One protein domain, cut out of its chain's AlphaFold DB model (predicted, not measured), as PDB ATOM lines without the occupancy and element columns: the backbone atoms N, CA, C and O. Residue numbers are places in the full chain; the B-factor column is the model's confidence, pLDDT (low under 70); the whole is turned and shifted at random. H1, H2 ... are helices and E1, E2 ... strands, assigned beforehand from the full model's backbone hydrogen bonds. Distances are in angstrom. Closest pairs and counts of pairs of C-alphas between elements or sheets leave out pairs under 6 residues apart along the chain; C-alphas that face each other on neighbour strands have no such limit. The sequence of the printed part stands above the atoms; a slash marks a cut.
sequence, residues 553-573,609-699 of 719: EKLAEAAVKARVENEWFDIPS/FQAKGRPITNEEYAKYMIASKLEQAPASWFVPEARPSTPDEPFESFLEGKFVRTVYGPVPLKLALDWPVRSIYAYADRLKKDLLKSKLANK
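Overview. This is residues 553 to 573 and 609 to 699 of the 719 residues of an uncharacterized protein of Bionectria ochroleuca (UniProt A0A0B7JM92). H2 lies near the middle, with the short H3 on one side of it and the long H4, set crosswise, on the other; H3 sits in a large loop region, residues 629 to 650 and 656 to 680. At one end of the long axis E1 and E2 form a small two-stranded ribbon, H1 lies apart from the other helices, and residues 692 to 699 stick out. The printed part has 112 residues, with H1, E1, E2, H2, H3 and H4 in chain order and one antiparallel sheet, E1 - E2. The class is mostly helix, though only 50 residues are in named elements. It is compact, with a radius of gyration of the C-alphas of 15.2 A, and only just elongated, spanning 46 by 31 by 25 A.

Along the chain. H1, residues 553 to 561, begins with C-alpha 553 at (59.881, 67.948, -23.003) and is 12.6 A long. E1 is residues 568 to 571, and E2 is residues 609 to 612. H2, residues 618 to 628, is 14.9 A long. H3 is residues 651 to 655. H4, residues 681 to 697, is 23.9 A long and ends with C-alpha 697 at (82.035, 91.763, -2.391).

Arrangement. H1 and H2 are apart. E1 and E2 are antiparallel at 143 degrees, with N 569 and O 611 2.8 A apart, within hydrogen-bond range. H2 and H3 are close but not clearly touching, the closest C-alphas, of Lys 623 and Phe 651, being 7.9 A apart. H2 and H4 are also close but not clearly touching, with the closest C-alphas, of Tyr 624 and Leu 687, 7.9 A apart. Their lines are only just about perpendicular, at 72 degrees. Residues 659 to 660 pair antiparallel with residues 637 to 638 and 667 to 668. In H1, H2, H3 and H4 every O i to N i+4 pair is within hydrogen-bond range.

Size, cuts and confidence. The two C-alphas farthest apart, of Ser 573 and Glu 641, are 48.6 A apart. Residues 574 to 608 are not printed, and C-alphas 573 and 609 are 7.5 A apart across the cut. The links H2 to H3 and H3 to H4 are long. The mean pLDDT of the printed part is 82.3, with residues 642 to 647 and 680 to 699 under 70.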
ATOM      1  N   GLU A 553      58.574  68.599 -22.926       96.31
ATOM      2  CA  GLU A 553      59.881  67.948 -23.003       96.31
ATOM      3  C   GLU A 553      60.701  68.483 -24.184       96.31
ATOM      4  O   GLU A 553      61.825  68.947 -23.997       96.31
ATOM      5  N   LYS A 554      60.117  68.519 -25.390       94.94
ATOM      6  CA  LYS A 554      60.774  69.098 -26.574       94.94
ATOM      7  C   LYS A 554      61.078  70.583 -26.393       94.94
ATOM      8  O   LYS A 554      62.130  71.044 -26.831       94.94
ATOM      9  N   LEU A 555      60.170  71.334 -25.765       95.00
ATOM     10  CA  LEU A 555      60.393  72.752 -25.472       95.00
ATOM     11  C   LEU A 555      61.554  72.950 -24.489       95.00
ATOM     12  O   LEU A 555      62.377  73.833 -24.709       95.00
ATOM     13  N   ALA A 556      61.655  72.114 -23.453       96.62
ATOM     14  CA  ALA A 556      62.763  72.148 -22.504       96.62
ATOM     15  C   ALA A 556      64.102  71.828 -23.188       96.62
ATOM     16  O   ALA A 556      65.071  72.564 -23.021       96.62
ATOM     17  N   GLU A 557      64.155  70.786 -24.024       96.44
ATOM     18  CA  GLU A 557      65.357  70.446 -24.800       96.44
ATOM     19  C   GLU A 557      65.795  71.583 -25.732       96.44
ATOM     20  O   GLU A 557      66.989  71.869 -25.856       96.44
ATOM     21  N   ALA A 558      64.838  72.231 -26.401       95.06
ATOM     22  CA  ALA A 558      65.105  73.376 -27.263       95.06
ATOM     23  C   ALA A 558      65.619  74.580 -26.459       95.06
ATOM     24  O   ALA A 558      66.596  75.206 -26.867       95.06
ATOM     25  N   ALA A 559      65.015  74.867 -25.302       94.38
ATOM     26  CA  ALA A 559      65.435  75.952 -24.422       94.38
ATOM     27  C   ALA A 559      66.866  75.743 -23.908       94.38
ATOM     28  O   ALA A 559      67.674  76.664 -23.987       94.38
ATOM     29  N   VAL A 560      67.217  74.519 -23.490       94.50
ATOM     30  CA  VAL A 560      68.581  74.167 -23.059       94.50
ATOM     31  C   VAL A 560      69.600  74.405 -24.173       94.50
ATOM     32  O   VAL A 560      70.659  74.977 -23.925       94.50
ATOM     33  N   LYS A 561      69.279  74.010 -25.413       94.69
ATOM     34  CA  LYS A 561      70.146  74.244 -26.582       94.69
ATOM     35  C   LYS A 561      70.302  75.728 -26.920       94.69
ATOM     36  O   LYS A 561      71.346  76.116 -27.429       94.69
ATOM     37  N   ALA A 562      69.279  76.536 -26.648       93.50
ATOM     38  CA  ALA A 562      69.259  77.974 -26.910       93.50
ATOM     39  C   ALA A 562      69.788  78.825 -25.739       93.50
ATOM     40  O   ALA A 562      69.713  80.054 -25.800       93.50
ATOM     41  N   ARG A 563      70.301  78.205 -24.665       92.00
ATOM     42  CA  ARG A 563      70.793  78.923 -23.483       92.00
ATOM     43  C   ARG A 563      71.904  79.901 -23.846       92.00
ATOM     44  O   ARG A 563      72.901  79.540 -24.465       92.00
ATOM     45  N   VAL A 564      71.750  81.120 -23.344       88.12
ATOM     46  CA  VAL A 564      72.762  82.174 -23.385       88.12
ATOM     47  C   VAL A 564      73.080  82.648 -21.971       88.12
ATOM     48  O   VAL A 564      72.235  82.584 -21.065       88.12
ATOM     49  N   GLU A 565      74.310  83.116 -21.773       86.81
ATOM     50  CA  GLU A 565      74.719  83.718 -20.508       86.81
ATOM     51  C   GLU A 565      73.908  84.994 -20.234       86.81
ATOM     52  O   GLU A 565      73.591  85.766 -21.137       86.81
ATOM     53  N   ASN A 566      73.532  85.213 -18.970       88.94
ATOM     54  CA  ASN A 566      72.816  86.423 -18.569       88.94
ATOM     55  C   ASN A 566      73.800  87.533 -18.195       88.94
ATOM     56  O   ASN A 566      74.025  87.810 -17.007       88.94
ATOM     57  N   GLU A 567      74.404  88.104 -19.231       89.44
ATOM     58  CA  GLU A 567      75.443  89.124 -19.141       89.44
ATOM     59  C   GLU A 567      74.913  90.453 -18.584       89.44
ATOM     60  O   GLU A 567      73.721  90.770 -18.648       89.44
ATOM     61  N   TRP A 568      75.830  91.234 -18.006       88.94
ATOM     62  CA  TRP A 568      75.568  92.610 -17.597       88.94
ATOM     63  C   TRP A 568      75.862  93.557 -18.755       88.94
ATOM     64  O   TRP A 568      76.965  93.548 -19.290       88.94
ATOM     65  N   PHE A 569      74.902  94.421 -19.063       91.50
ATOM     66  CA  PHE A 569      75.026  95.478 -20.057       91.50
ATOM     67  C   PHE A 569      75.200  96.821 -19.358       91.50
ATOM     68  O   PHE A 569      74.445  97.139 -18.436       91.50
ATOM     69  N   ASP A 570      76.189  97.597 -19.798       93.88
ATOM     70  CA  ASP A 570      76.383  98.984 -19.384       93.88
ATOM     71  C   ASP A 570      75.405  99.894 -20.125       93.88
ATOM     72  O   ASP A 570      75.405  99.963 -21.354       93.88
ATOM     73  N   ILE A 571      74.581 100.609 -19.363       93.00
ATOM     74  CA  ILE A 571      73.646 101.606 -19.871       93.00
ATOM     75  C   ILE A 571      74.203 102.976 -19.473       93.00
ATOM     76  O   ILE A 571      74.304 103.268 -18.274       93.00
ATOM     77  N   PRO A 572      74.634 103.804 -20.441       94.94
ATOM     78  CA  PRO A 572      75.246 105.090 -20.147       94.94
ATOM     79  C   PRO A 572      74.223 106.073 -19.572       94.94
ATOM     80  O   PRO A 572      73.015 105.924 -19.742       94.94
ATOM     81  N   SER A 573      74.728 107.111 -18.903       96.38
ATOM     82  CA  SER A 573      73.875 108.219 -18.483       96.38
ATOM     83  C   SER A 573      73.357 108.963 -19.711       96.38
ATOM     84  O   SER A 573      74.135 109.281 -20.612       96.38
ATOM     85  N   PHE A 609      73.906 103.001 -15.327       91.50
ATOM     86  CA  PHE A 609      73.624 101.793 -14.554       91.50
ATOM     87  C   PHE A 609      73.929 100.543 -15.373       91.50
ATOM     88  O   PHE A 609      74.218 100.611 -16.563       91.50
ATOM     89  N   GLN A 610      73.879  99.381 -14.725       88.56
ATOM     90  CA  GLN A 610      73.978  98.101 -15.412       88.56
ATOM     91  C   GLN A 610      72.679  97.321 -15.263       88.56
ATOM     92  O   GLN A 610      72.095  97.285 -14.178       88.56
ATOM     93  N   ALA A 611      72.267  96.649 -16.332       88.44
ATOM     94  CA  ALA A 611      71.117  95.754 -16.335       88.44
ATOM     95  C   ALA A 611      71.487  94.405 -16.949       88.44
ATOM     96  O   ALA A 611      72.417  94.301 -17.745       88.44
ATOM     97  N   LYS A 612      70.774  93.355 -16.548       87.31
ATOM     98  CA  LYS A 612      70.910  92.030 -17.151       87.31
ATOM     99  C   LYS A 612      70.025  91.912 -18.391       87.31
ATOM    100  O   LYS A 612      68.922  92.450 -18.394       87.31
ATOM    101  N   GLY A 613      70.501  91.193 -19.410       86.19
ATOM    102  CA  GLY A 613      69.817  91.075 -20.707       86.19
ATOM    103  C   GLY A 613      68.566  90.195 -20.712       86.19
ATOM    104  O   GLY A 613      67.759  90.294 -21.631       86.19
ATOM    105  N   ARG A 614      68.374  89.343 -19.694       88.94
ATOM    106  CA  ARG A 614      67.147  88.549 -19.533       88.94
ATOM    107  C   ARG A 614      66.669  88.476 -18.077       88.94
ATOM    108  O   ARG A 614      67.487  88.603 -17.154       88.94
ATOM    109  N   PRO A 615      65.371  88.195 -17.852       89.56
ATOM    110  CA  PRO A 615      64.838  87.905 -16.527       89.56
ATOM    111  C   PRO A 615      65.550  86.737 -15.832       89.56
ATOM    112  O   PRO A 615      66.208  85.901 -16.463       89.56
ATOM    113  N   ILE A 616      65.378  86.678 -14.513       89.81
ATOM    114  CA  ILE A 616      65.835  85.558 -13.686       89.81
ATOM    115  C   ILE A 616      64.983  84.331 -14.011       89.81
ATOM    116  O   ILE A 616      63.758  84.411 -14.082       89.81
ATOM    117  N   THR A 617      65.641  83.200 -14.204       93.38
ATOM    118  CA  THR A 617      65.011  81.920 -14.537       93.38
ATOM    119  C   THR A 617      64.587  81.145 -13.291       93.38
ATOM    120  O   THR A 617      65.072  81.395 -12.184       93.38
ATOM    121  N   ASN A 618      63.713  80.154 -13.469       94.50
ATOM    122  CA  ASN A 618      63.363  79.203 -12.416       94.50
ATOM    123  C   ASN A 618      64.591  78.446 -11.880       94.50
ATOM    124  O   ASN A 618      64.670  78.214 -10.676       94.50
ATOM    125  N   GLU A 619      65.565  78.104 -12.732       93.81
ATOM    126  CA  GLU A 619      66.819  77.462 -12.310       93.81
ATOM    127  C   GLU A 619      67.645  78.369 -11.387       93.81
ATOM    128  O   GLU A 619      68.085  77.948 -10.314       93.81
ATOM    129  N   GLU A 620      67.843  79.627 -11.785       90.62
ATOM    130  CA  GLU A 620      68.579  80.616 -10.991       90.62
ATOM    131  C   GLU A 620      67.880  80.880  -9.650       90.62
ATOM    132  O   GLU A 620      68.541  80.961  -8.612       90.62
ATOM    133  N   TYR A 621      66.545  80.943  -9.650       91.00
ATOM    134  CA  TYR A 621      65.763  81.109  -8.428       91.00
ATOM    135  C   TYR A 621      65.821  79.874  -7.520       91.00
ATOM    136  O   TYR A 621      66.010  80.020  -6.315       91.00
ATOM    137  N   ALA A 622      65.738  78.660  -8.074       90.69
ATOM    138  CA  ALA A 622      65.882  77.412  -7.321       90.69
ATOM    139  C   ALA A 622      67.243  77.335  -6.608       90.69
ATOM    140  O   ALA A 622      67.308  77.068  -5.409       90.69
ATOM    141  N   LYS A 623      68.333  77.655  -7.319       89.50
ATOM    142  CA  LYS A 623      69.684  77.721  -6.734       89.50
ATOM    143  C   LYS A 623      69.769  78.759  -5.617       89.50
ATOM    144  O   LYS A 623      70.369  78.496  -4.576       89.50
ATOM    145  N   TYR A 624      69.140  79.920  -5.803       86.38
ATOM    146  CA  TYR A 624      69.062  80.949  -4.769       86.38
ATOM    147  C   TYR A 624      68.259  80.502  -3.540       86.38
ATOM    148  O   TYR A 624      68.690  80.773  -2.420       86.38
ATOM    149  N   MET A 625      67.137  79.797  -3.722       86.12
ATOM    150  CA  MET A 625      66.349  79.246  -2.613       86.12
ATOM    151  C   MET A 625      67.171  78.272  -1.771       86.12
ATOM    152  O   MET A 625      67.160  78.392  -0.548       86.12
ATOM    153  N   ILE A 626      67.922  77.368  -2.410       85.25
ATOM    154  CA  ILE A 626      68.814  76.420  -1.726       85.25
ATOM    155  C   ILE A 626      69.895  77.182  -0.947       85.25
ATOM    156  O   ILE A 626      70.040  76.996   0.261       85.25
ATOM    157  N   ALA A 627      70.609  78.095  -1.612       84.81
ATOM    158  CA  ALA A 627      71.698  78.859  -1.001       84.81
ATOM    159  C   ALA A 627      71.227  79.741   0.170       84.81
ATOM    160  O   ALA A 627      71.935  79.891   1.167       84.81
ATOM    161  N   SER A 628      70.021  80.301   0.062       82.38
ATOM    162  CA  SER A 628      69.428  81.201   1.058       82.38
ATOM    163  C   SER A 628      68.532  80.493   2.075       82.38
ATOM    164  O   SER A 628      67.979  81.165   2.946       82.38
ATOM    165  N   LYS A 629      68.386  79.163   1.977       83.12
ATOM    166  CA  LYS A 629      67.521  78.331   2.831       83.12
ATOM    167  C   LYS A 629      66.077  78.847   2.893       83.12
ATOM    168  O   LYS A 629      65.498  78.980   3.967       83.12
ATOM    169  N   LEU A 630      65.514  79.194   1.735       82.19
ATOM    170  CA  LEU A 630      64.123  79.639   1.633       82.19
ATOM    171  C   LEU A 630      63.182  78.433   1.632       82.19
ATOM    172  O   LEU A 630      63.275  77.576   0.758       82.19
ATOM    173  N   GLU A 631      62.251  78.405   2.582       79.75
ATOM    174  CA  GLU A 631      61.278  77.313   2.722       79.75
ATOM    175  C   GLU A 631      60.053  77.489   1.812       79.75
ATOM    176  O   GLU A 631      59.440  76.513   1.384       79.75
ATOM    177  N   GLN A 632      59.694  78.734   1.484       82.62
ATOM    178  CA  GLN A 632      58.489  79.037   0.715       82.62
ATOM    179  C   GLN A 632      58.790  79.157  -0.783       82.62
ATOM    180  O   GLN A 632      59.558  80.019  -1.215       82.62
ATOM    181  N   ALA A 633      58.144  78.307  -1.583       85.25
ATOM    182  CA  ALA A 633      58.145  78.414  -3.038       85.25
ATOM    183  C   ALA A 633      57.381  79.673  -3.508       85.25
ATOM    184  O   ALA A 633      56.447  80.114  -2.830       85.25
ATOM    185  N   PRO A 634      57.741  80.264  -4.662       87.00
ATOM    186  CA  PRO A 634      57.011  81.404  -5.205       87.00
ATOM    187  C   PRO A 634      55.588  80.987  -5.609       87.00
ATOM    188  O   PRO A 634      55.352  79.837  -5.969       87.00
ATOM    189  N   ALA A 635      54.638  81.930  -5.611       83.25
ATOM    190  CA  ALA A 635      53.220  81.659  -5.907       83.25
ATOM    191  C   ALA A 635      52.960  81.091  -7.318       83.25
ATOM    192  O   ALA A 635      51.914  80.497  -7.582       83.25
ATOM    193  N   SER A 636      53.916  81.262  -8.233       86.94
ATOM    194  CA  SER A 636      53.885  80.667  -9.571       86.94
ATOM    195  C   SER A 636      54.211  79.175  -9.590       86.94
ATOM    196  O   SER A 636      53.964  78.504 -10.594       86.94
ATOM    197  N   TRP A 637      54.752  78.640  -8.496       91.50
ATOM    198  CA  TRP A 637      55.011  77.220  -8.330       91.50
ATOM    199  C   TRP A 637      53.852  76.537  -7.596       91.50
ATOM    200  O   TRP A 637      53.058  77.142  -6.871       91.50
ATOM    201  N   PHE A 638      53.755  75.232  -7.802       87.56
ATOM    202  CA  PHE A 638      52.839  74.326  -7.135       87.56
ATOM    203  C   PHE A 638      53.652  73.187  -6.520       87.56
ATOM    204  O   PHE A 638      54.467  72.558  -7.196       87.56
ATOM    205  N   VAL A 639      53.448  72.950  -5.224       87.88
ATOM    206  CA  VAL A 639      54.140  71.918  -4.445       87.88
ATOM    207  C   VAL A 639      53.061  71.136  -3.681       87.88
ATOM    208  O   VAL A 639      52.529  71.671  -2.710       87.88
ATOM    209  N   PRO A 640      52.674  69.926  -4.136       79.44
ATOM    210  CA  PRO A 640      51.575  69.156  -3.542       79.44
ATOM    211  C   PRO A 640      51.839  68.734  -2.092       79.44
ATOM    212  O   PRO A 640      50.919  68.704  -1.281       79.44
ATOM    213  N   GLU A 641      53.098  68.423  -1.770       73.94
ATOM    214  CA  GLU A 641      53.536  67.983  -0.446       73.94
ATOM    215  C   GLU A 641      54.765  68.785  -0.012       73.94
ATOM    216  O   GLU A 641      55.756  68.881  -0.740       73.94
ATOM    217  N   ALA A 642      54.712  69.369   1.186       60.34
ATOM    218  CA  ALA A 642      55.837  70.098   1.753       60.34
ATOM    219  C   ALA A 642      56.953  69.114   2.138       60.34
ATOM    220  O   ALA A 642      56.952  68.544   3.228       60.34
ATOM    221  N   ARG A 643      57.921  68.913   1.239       62.97
ATOM    222  CA  ARG A 643      59.176  68.233   1.565       62.97
ATOM    223  C   ARG A 643      60.187  69.277   2.055       62.97
ATOM    224  O   ARG A 643      60.542  70.155   1.267       62.97
ATOM    225  N   PRO A 644      60.663  69.205   3.312       59.97
ATOM    226  CA  PRO A 644      61.728  70.084   3.774       59.97
ATOM    227  C   PRO A 644      62.995  69.798   2.966       59.97
ATOM    228  O   PRO A 644      63.492  68.671   2.958       59.97
ATOM    229  N   SER A 645      63.486  70.811   2.255       59.16
ATOM    230  CA  SER A 645      64.736  70.743   1.500       59.16
ATOM    231  C   SER A 645      65.912  70.624   2.462       59.16
ATOM    232  O   SER A 645      66.042  71.421   3.397       59.16
ATOM    233  N   THR A 646      66.766  69.624   2.253       64.31
ATOM    234  CA  THR A 646      67.977  69.462   3.069       64.31
ATOM    235  C   THR A 646      69.131  70.271   2.464       64.31
ATOM    236  O   THR A 646      69.263  70.291   1.244       64.31
ATOM    237  N   PRO A 647      69.978  70.950   3.265       59.41
ATOM    238  CA  PRO A 647      71.026  71.840   2.742       59.41
ATOM    239  C   PRO A 647      72.027  71.183   1.780       59.41
ATOM    240  O   PRO A 647      72.646  71.891   0.991       59.41
ATOM    241  N   ASP A 648      72.164  69.856   1.848       70.06
ATOM    242  CA  ASP A 648      73.135  69.063   1.089       70.06
ATOM    243  C   ASP A 648      72.476  68.155   0.027       70.06
ATOM    244  O   ASP A 648      73.118  67.235  -0.486       70.06
ATOM    245  N   GLU A 649      71.192  68.356  -0.305       75.62
ATOM    246  CA  GLU A 649      70.543  67.539  -1.338       75.62
ATOM    247  C   GLU A 649      71.043  67.869  -2.753       75.62
ATOM    248  O   GLU A 649      71.275  69.038  -3.079       75.62
ATOM    249  N   PRO A 650      71.177  66.859  -3.635       85.50
ATOM    250  CA  PRO A 650      71.456  67.099  -5.043       85.50
ATOM    251  C   PRO A 650      70.408  68.029  -5.663       85.50
ATOM    252  O   PRO A 650      69.216  67.896  -5.388       85.50
ATOM    253  N   PHE A 651      70.838  68.922  -6.562       88.44
ATOM    254  CA  PHE A 651      69.939  69.871  -7.232       88.44
ATOM    255  C   PHE A 651      68.742  69.174  -7.897       88.44
ATOM    256  O   PHE A 651      67.614  69.628  -7.752       88.44
ATOM    257  N   GLU A 652      68.962  68.022  -8.537       89.31
ATOM    258  CA  GLU A 652      67.887  67.216  -9.132       89.31
ATOM    259  C   GLU A 652      66.838  66.774  -8.103       89.31
ATOM    260  O   GLU A 652      65.640  66.867  -8.359       89.31
ATOM    261  N   SER A 653      67.270  66.379  -6.902       87.94
ATOM    262  CA  SER A 653      66.369  66.003  -5.811       87.94
ATOM    263  C   SER A 653      65.560  67.191  -5.287       87.94
ATOM    264  O   SER A 653      64.414  67.007  -4.881       87.94
ATOM    265  N   PHE A 654      66.105  68.413  -5.339       88.81
ATOM    266  CA  PHE A 654      65.341  69.620  -5.017       88.81
ATOM    267  C   PHE A 654      64.214  69.869  -6.031       88.81
ATOM    268  O   PHE A 654      63.150  70.356  -5.647       88.81
ATOM    269  N   LEU A 655      64.407  69.559  -7.316       92.31
ATOM    270  CA  LEU A 655      63.397  69.807  -8.355       92.31
ATOM    271  C   LEU A 655      62.200  68.845  -8.275       92.31
ATOM    272  O   LEU A 655      61.110  69.176  -8.750       92.31
ATOM    273  N   GLU A 656      62.387  67.661  -7.691       90.69
ATOM    274  CA  GLU A 656      61.343  66.646  -7.560       90.69
ATOM    275  C   GLU A 656      60.135  67.150  -6.755       90.69
ATOM    276  O   GLU A 656      60.259  67.830  -5.734       90.69
ATOM    277  N   GLY A 657      58.932  66.817  -7.232       89.31
ATOM    278  CA  GLY A 657      57.674  67.207  -6.587       89.31
ATOM    279  C   GLY A 657      57.323  68.696  -6.695       89.31
ATOM    280  O   GLY A 657      56.323  69.118  -6.118       89.31
ATOM    281  N   LYS A 658      58.104  69.497  -7.433       92.75
ATOM    282  CA  LYS A 658      57.820  70.915  -7.695       92.75
ATOM    283  C   LYS A 658      57.352  71.111  -9.133       92.75
ATOM    284  O   LYS A 658      57.891  70.523 -10.072       92.75
ATOM    285  N   PHE A 659      56.356  71.969  -9.305       94.38
ATOM    286  CA  PHE A 659      55.722  72.241 -10.590       94.38
ATOM    287  C   PHE A 659      55.578  73.746 -10.803       94.38
ATOM    288  O   PHE A 659      55.449  74.497  -9.844       94.38
ATOM    289  N   VAL A 660      55.556  74.189 -12.054       94.31
ATOM    290  CA  VAL A 660      55.162  75.541 -12.457       94.31
ATOM    291  C   VAL A 660      53.692  75.512 -12.870       94.31
ATOM    292  O   VAL A 660      53.261  74.609 -13.594       94.31
ATOM    293  N   ARG A 661      52.907  76.482 -12.394       92.19
ATOM    294  CA  ARG A 661      51.490  76.632 -12.750       92.19
ATOM    295  C   ARG A 661      51.365  77.159 -14.175       92.19
ATOM    296  O   ARG A 661      51.988  78.159 -14.523       92.19
ATOM    297  N   THR A 662      50.541  76.506 -14.988       92.19
ATOM    298  CA  THR A 662      50.224  76.945 -16.353       92.19
ATOM    299  C   THR A 662      48.739  76.746 -16.637       92.19
ATOM    300  O   THR A 662      48.076  75.967 -15.954       92.19
ATOM    301  N   VAL A 663      48.226  77.391 -17.687       89.50
ATOM    302  CA  VAL A 663      46.851  77.166 -18.171       89.50
ATOM    303  C   VAL A 663      46.638  75.754 -18.739       89.50
ATOM    304  O   VAL A 663      45.507  75.334 -18.920       89.50
ATOM    305  N   TYR A 664      47.712  74.990 -18.976       89.94
ATOM    306  CA  TYR A 664      47.664  73.568 -19.356       89.94
ATOM    307  C   TYR A 664      47.809  72.626 -18.144       89.94
ATOM    308  O   TYR A 664      48.076  71.427 -18.298       89.94
ATOM    309  N   GLY A 665      47.667  73.163 -16.930       89.62
ATOM    310  CA  GLY A 665      47.898  72.463 -15.672       89.62
ATOM    311  C   GLY A 665      49.355  72.536 -15.190       89.62
ATOM    312  O   GLY A 665      50.165  73.297 -15.731       89.62
ATOM    313  N   PRO A 666      49.713  71.775 -14.142       92.19
ATOM    314  CA  PRO A 666      51.057  71.794 -13.577       92.19
ATOM    315  C   PRO A 666      52.086  71.196 -14.549       92.19
ATOM    316  O   PRO A 666      51.905  70.094 -15.075       92.19
ATOM    317  N   VAL A 667      53.193  71.912 -14.757       94.88
ATOM    318  CA  VAL A 667      54.355  71.455 -15.537       94.88
ATOM    319  C   VAL A 667      55.511  71.174 -14.576       94.88
ATOM    320  O   VAL A 667      55.816  72.042 -13.762       94.88
ATOM    321  N   PRO A 668      56.167  69.999 -14.615       96.12
ATOM    322  CA  PRO A 668      57.303  69.709 -13.738       96.12
ATOM    323  C   PRO A 668      58.383  70.796 -13.811       96.12
ATOM    324  O   PRO A 668      58.789  71.178 -14.907       96.12
ATOM    325  N   LEU A 669      58.894  71.258 -12.663       96.19
ATOM    326  CA  LEU A 669      59.881  72.347 -12.596       96.19
ATOM    327  C   LEU A 669      61.132  72.053 -13.440       96.19
ATOM    328  O   LEU A 669      61.654  72.949 -14.099       96.19
ATOM    329  N   LYS A 670      61.551  70.783 -13.500       96.19
ATOM    330  CA  LYS A 670      62.666  70.308 -14.336       96.19
ATOM    331  C   LYS A 670      62.494  70.571 -15.842       96.19
ATOM    332  O   LYS A 670      63.484  70.644 -16.554       96.19
ATOM    333  N   LEU A 671      61.257  70.716 -16.327       97.12
ATOM    334  CA  LEU A 671      60.950  71.039 -17.729       97.12
ATOM    335  C   LEU A 671      60.791  72.549 -17.970       97.12
ATOM    336  O   LEU A 671      60.646  72.983 -19.107       97.12
ATOM    337  N   ALA A 672      60.807  73.359 -16.908       96.44
ATOM    338  CA  ALA A 672      60.553  74.799 -16.947       96.44
ATOM    339  C   ALA A 672      61.727  75.619 -16.381       96.44
ATOM    340  O   ALA A 672      61.551  76.781 -16.006       96.44
ATOM    341  N   LEU A 673      62.920  75.021 -16.294       96.19
ATOM    342  CA  LEU A 673      64.109  75.624 -15.682       96.19
ATOM    343  C   LEU A 673      64.518  76.947 -16.336       96.19
ATOM    344  O   LEU A 673      64.878  77.877 -15.622       96.19
ATOM    345  N   ASP A 674      64.400  77.047 -17.660       95.00
ATOM    346  CA  ASP A 674      64.767  78.227 -18.456       95.00
ATOM    347  C   ASP A 674      63.667  79.294 -18.544       95.00
ATOM    348  O   ASP A 674      63.861  80.345 -19.154       95.00
ATOM    349  N   TRP A 675      62.496  79.052 -17.953       94.38
ATOM    350  CA  TRP A 675      61.417  80.037 -17.961       94.38
ATOM    351  C   TRP A 675      61.682  81.131 -16.920       94.38
ATOM    352  O   TRP A 675      62.233  80.831 -15.855       94.38
ATOM    353  N   PRO A 676      61.255  82.383 -17.172       92.44
ATOM    354  CA  PRO A 676      61.286  83.435 -16.164       92.44
ATOM    355  C   PRO A 676      60.518  83.033 -14.901       92.44
ATOM    356  O   PRO A 676      59.367  82.593 -14.981       92.44
ATOM    357  N   VAL A 677      61.128  83.221 -13.731       90.62
ATOM    358  CA  VAL A 677      60.424  83.041 -12.457       90.62
ATOM    359  C   VAL A 677      59.442  84.195 -12.247       90.62
ATOM    360  O   VAL A 677      59.787  85.362 -12.435       90.62
ATOM    361  N   ARG A 678      58.216  83.889 -11.812       83.62
ATOM    362  CA  ARG A 678      57.252  84.900 -11.346       83.62
ATOM    363  C   ARG A 678      57.194  84.864  -9.822       83.62
ATOM    364  O   ARG A 678      56.842  83.833  -9.247       83.62
ATOM    365  N   SER A 679      57.560  85.963  -9.174       73.38
ATOM    366  CA  SER A 679      57.680  86.067  -7.715       73.38
ATOM    367  C   SER A 679      57.145  87.408  -7.220       73.38
ATOM    368  O   SER A 679      57.174  88.390  -7.955       73.38
ATOM    369  N   ILE A 680      56.723  87.464  -5.953       65.44
ATOM    370  CA  ILE A 680      56.348  88.725  -5.305       65.44
ATOM    371  C   ILE A 680      57.555  89.667  -5.185       65.44
ATOM    372  O   ILE A 680      58.703  89.225  -5.030       65.44
ATOM    373  N   TYR A 681      57.268  90.970  -5.212       54.72
ATOM    374  CA  TYR A 681      58.261  92.045  -5.227       54.72
ATOM    375  C   TYR A 681      59.286  91.939  -4.091       54.72
ATOM    376  O   TYR A 681      60.479  92.070  -4.337       54.72
ATOM    377  N   ALA A 682      58.860  91.614  -2.866       56.94
ATOM    378  CA  ALA A 682      59.756  91.520  -1.710       56.94
ATOM    379  C   ALA A 682      60.881  90.478  -1.888       56.94
ATOM    380  O   ALA A 682      62.028  90.728  -1.514       56.94
ATOM    381  N   TYR A 683      60.586  89.323  -2.497       60.06
ATOM    382  CA  TYR A 683      61.603  88.303  -2.778       60.06
ATOM    383  C   TYR A 683      62.485  88.688  -3.967       60.06
ATOM    384  O   TYR A 683      63.694  88.455  -3.919       60.06
ATOM    385  N   ALA A 684      61.913  89.319  -4.996       59.16
ATOM    386  CA  ALA A 684      62.674  89.839  -6.131       59.16
ATOM    387  C   ALA A 684      63.641  90.961  -5.703       59.16
ATOM    388  O   ALA A 684      64.800  90.966  -6.112       59.16
ATOM    389  N   ASP A 685      63.204  91.863  -4.822       59.72
ATOM    390  CA  ASP A 685      64.018  92.942  -4.262       59.72
ATOM    391  C   ASP A 685      65.113  92.405  -3.326       59.72
ATOM    392  O   ASP A 685      66.263  92.841  -3.397       59.72
ATOM    393  N   ARG A 686      64.812  91.388  -2.508       64.69
ATOM    394  CA  ARG A 686      65.827  90.700  -1.692       64.69
ATOM    395  C   ARG A 686      66.888  90.020  -2.561       64.69
ATOM    396  O   ARG A 686      68.077  90.234  -2.342       64.69
ATOM    397  N   LEU A 687      66.465  89.283  -3.589       63.06
ATOM    398  CA  LEU A 687      67.360  88.650  -4.559       63.06
ATOM    399  C   LEU A 687      68.216  89.687  -5.301       63.06
ATOM    400  O   LEU A 687      69.428  89.517  -5.422       63.06
ATOM    401  N   LYS A 688      67.618  90.804  -5.737       62.44
ATOM    402  CA  LYS A 688      68.330  91.942  -6.339       62.44
ATOM    403  C   LYS A 688      69.394  92.496  -5.387       62.44
ATOM    404  O   LYS A 688      70.539  92.679  -5.797       62.44
ATOM    405  N   LYS A 689      69.045  92.738  -4.119       68.44
ATOM    406  CA  LYS A 689      69.973  93.235  -3.090       68.44
ATOM    407  C   LYS A 689      71.135  92.269  -2.851       68.44
ATOM    408  O   LYS A 689      72.272  92.720  -2.736       68.44
ATOM    409  N   ASP A 690      70.886  90.966  -2.824       66.00
ATOM    410  CA  ASP A 690      71.928  89.963  -2.583       66.00
ATOM    411  C   ASP A 690      72.829  89.739  -3.819       66.00
ATOM    412  O   ASP A 690      74.050  89.593  -3.687       66.00
ATOM    413  N   LEU A 691      72.285  89.854  -5.037       63.44
ATOM    414  CA  LEU A 691      73.071  89.914  -6.279       63.44
ATOM    415  C   LEU A 691      73.964  91.165  -6.340       63.44
ATOM    416  O   LEU A 691      75.124  91.083  -6.745       63.44
ATOM    417  N   LEU A 692      73.465  92.322  -5.895       61.22
ATOM    418  CA  LEU A 692      74.266  93.546  -5.799       61.22
ATOM    419  C   LEU A 692      75.379  93.414  -4.748       61.22
ATOM    420  O   LEU A 692      76.520  93.790  -5.016       61.22
ATOM    421  N   LYS A 693      75.086  92.824  -3.581       59.31
ATOM    422  CA  LYS A 693      76.082  92.574  -2.523       59.31
ATOM    423  C   LYS A 693      77.175  91.602  -2.955       59.31
ATOM    424  O   LYS A 693      78.341  91.875  -2.699       59.31
ATOM    425  N   SER A 694      76.832  90.494  -3.615       57.81
ATOM    426  CA  SER A 694      77.826  89.521  -4.104       57.81
ATOM    427  C   SER A 694      78.750  90.118  -5.173       57.81
ATOM    428  O   SER A 694      79.943  89.823  -5.197       57.81
ATOM    429  N   LYS A 695      78.239  91.040  -5.998       54.84
ATOM    430  CA  LYS A 695      79.046  91.811  -6.953       54.84
ATOM    431  C   LYS A 695      79.959  92.836  -6.262       54.84
ATOM    432  O   LYS A 695      81.131  92.932  -6.618       54.84
ATOM    433  N   LEU A 696      79.454  93.554  -5.254       43.41
ATOM    434  CA  LEU A 696      80.229  94.500  -4.430       43.41
ATOM    435  C   LEU A 696      81.271  93.801  -3.536       43.41
ATOM    436  O   LEU A 696      82.327  94.362  -3.268       43.41
ATOM    437  N   ALA A 697      81.040  92.555  -3.118       39.47
ATOM    438  CA  ALA A 697      82.035  91.763  -2.391       39.47
ATOM    439  C   ALA A 697      83.289  91.464  -3.240       39.47
ATOM    440  O   ALA A 697      84.376  91.312  -2.690       39.47
ATOM    441  N   ASN A 698      83.158  91.464  -4.572       43.41
ATOM    442  CA  ASN A 698      84.277  91.331  -5.509       43.41
ATOM    443  C   ASN A 698      84.911  92.681  -5.913       43.41
ATOM    444  O   ASN A 698      85.930  92.678  -6.604       43.41
ATOM    445  N   LYS A 699      84.351  93.829  -5.487       36.94
ATOM    446  CA  LYS A 699      84.902  95.190  -5.669       36.94
ATOM    447  C   LYS A 699      84.375  96.157  -4.584       36.94
ATOM    448  O   LYS A 699      83.237  96.605  -4.667       36.94
TER     449      LYS A 699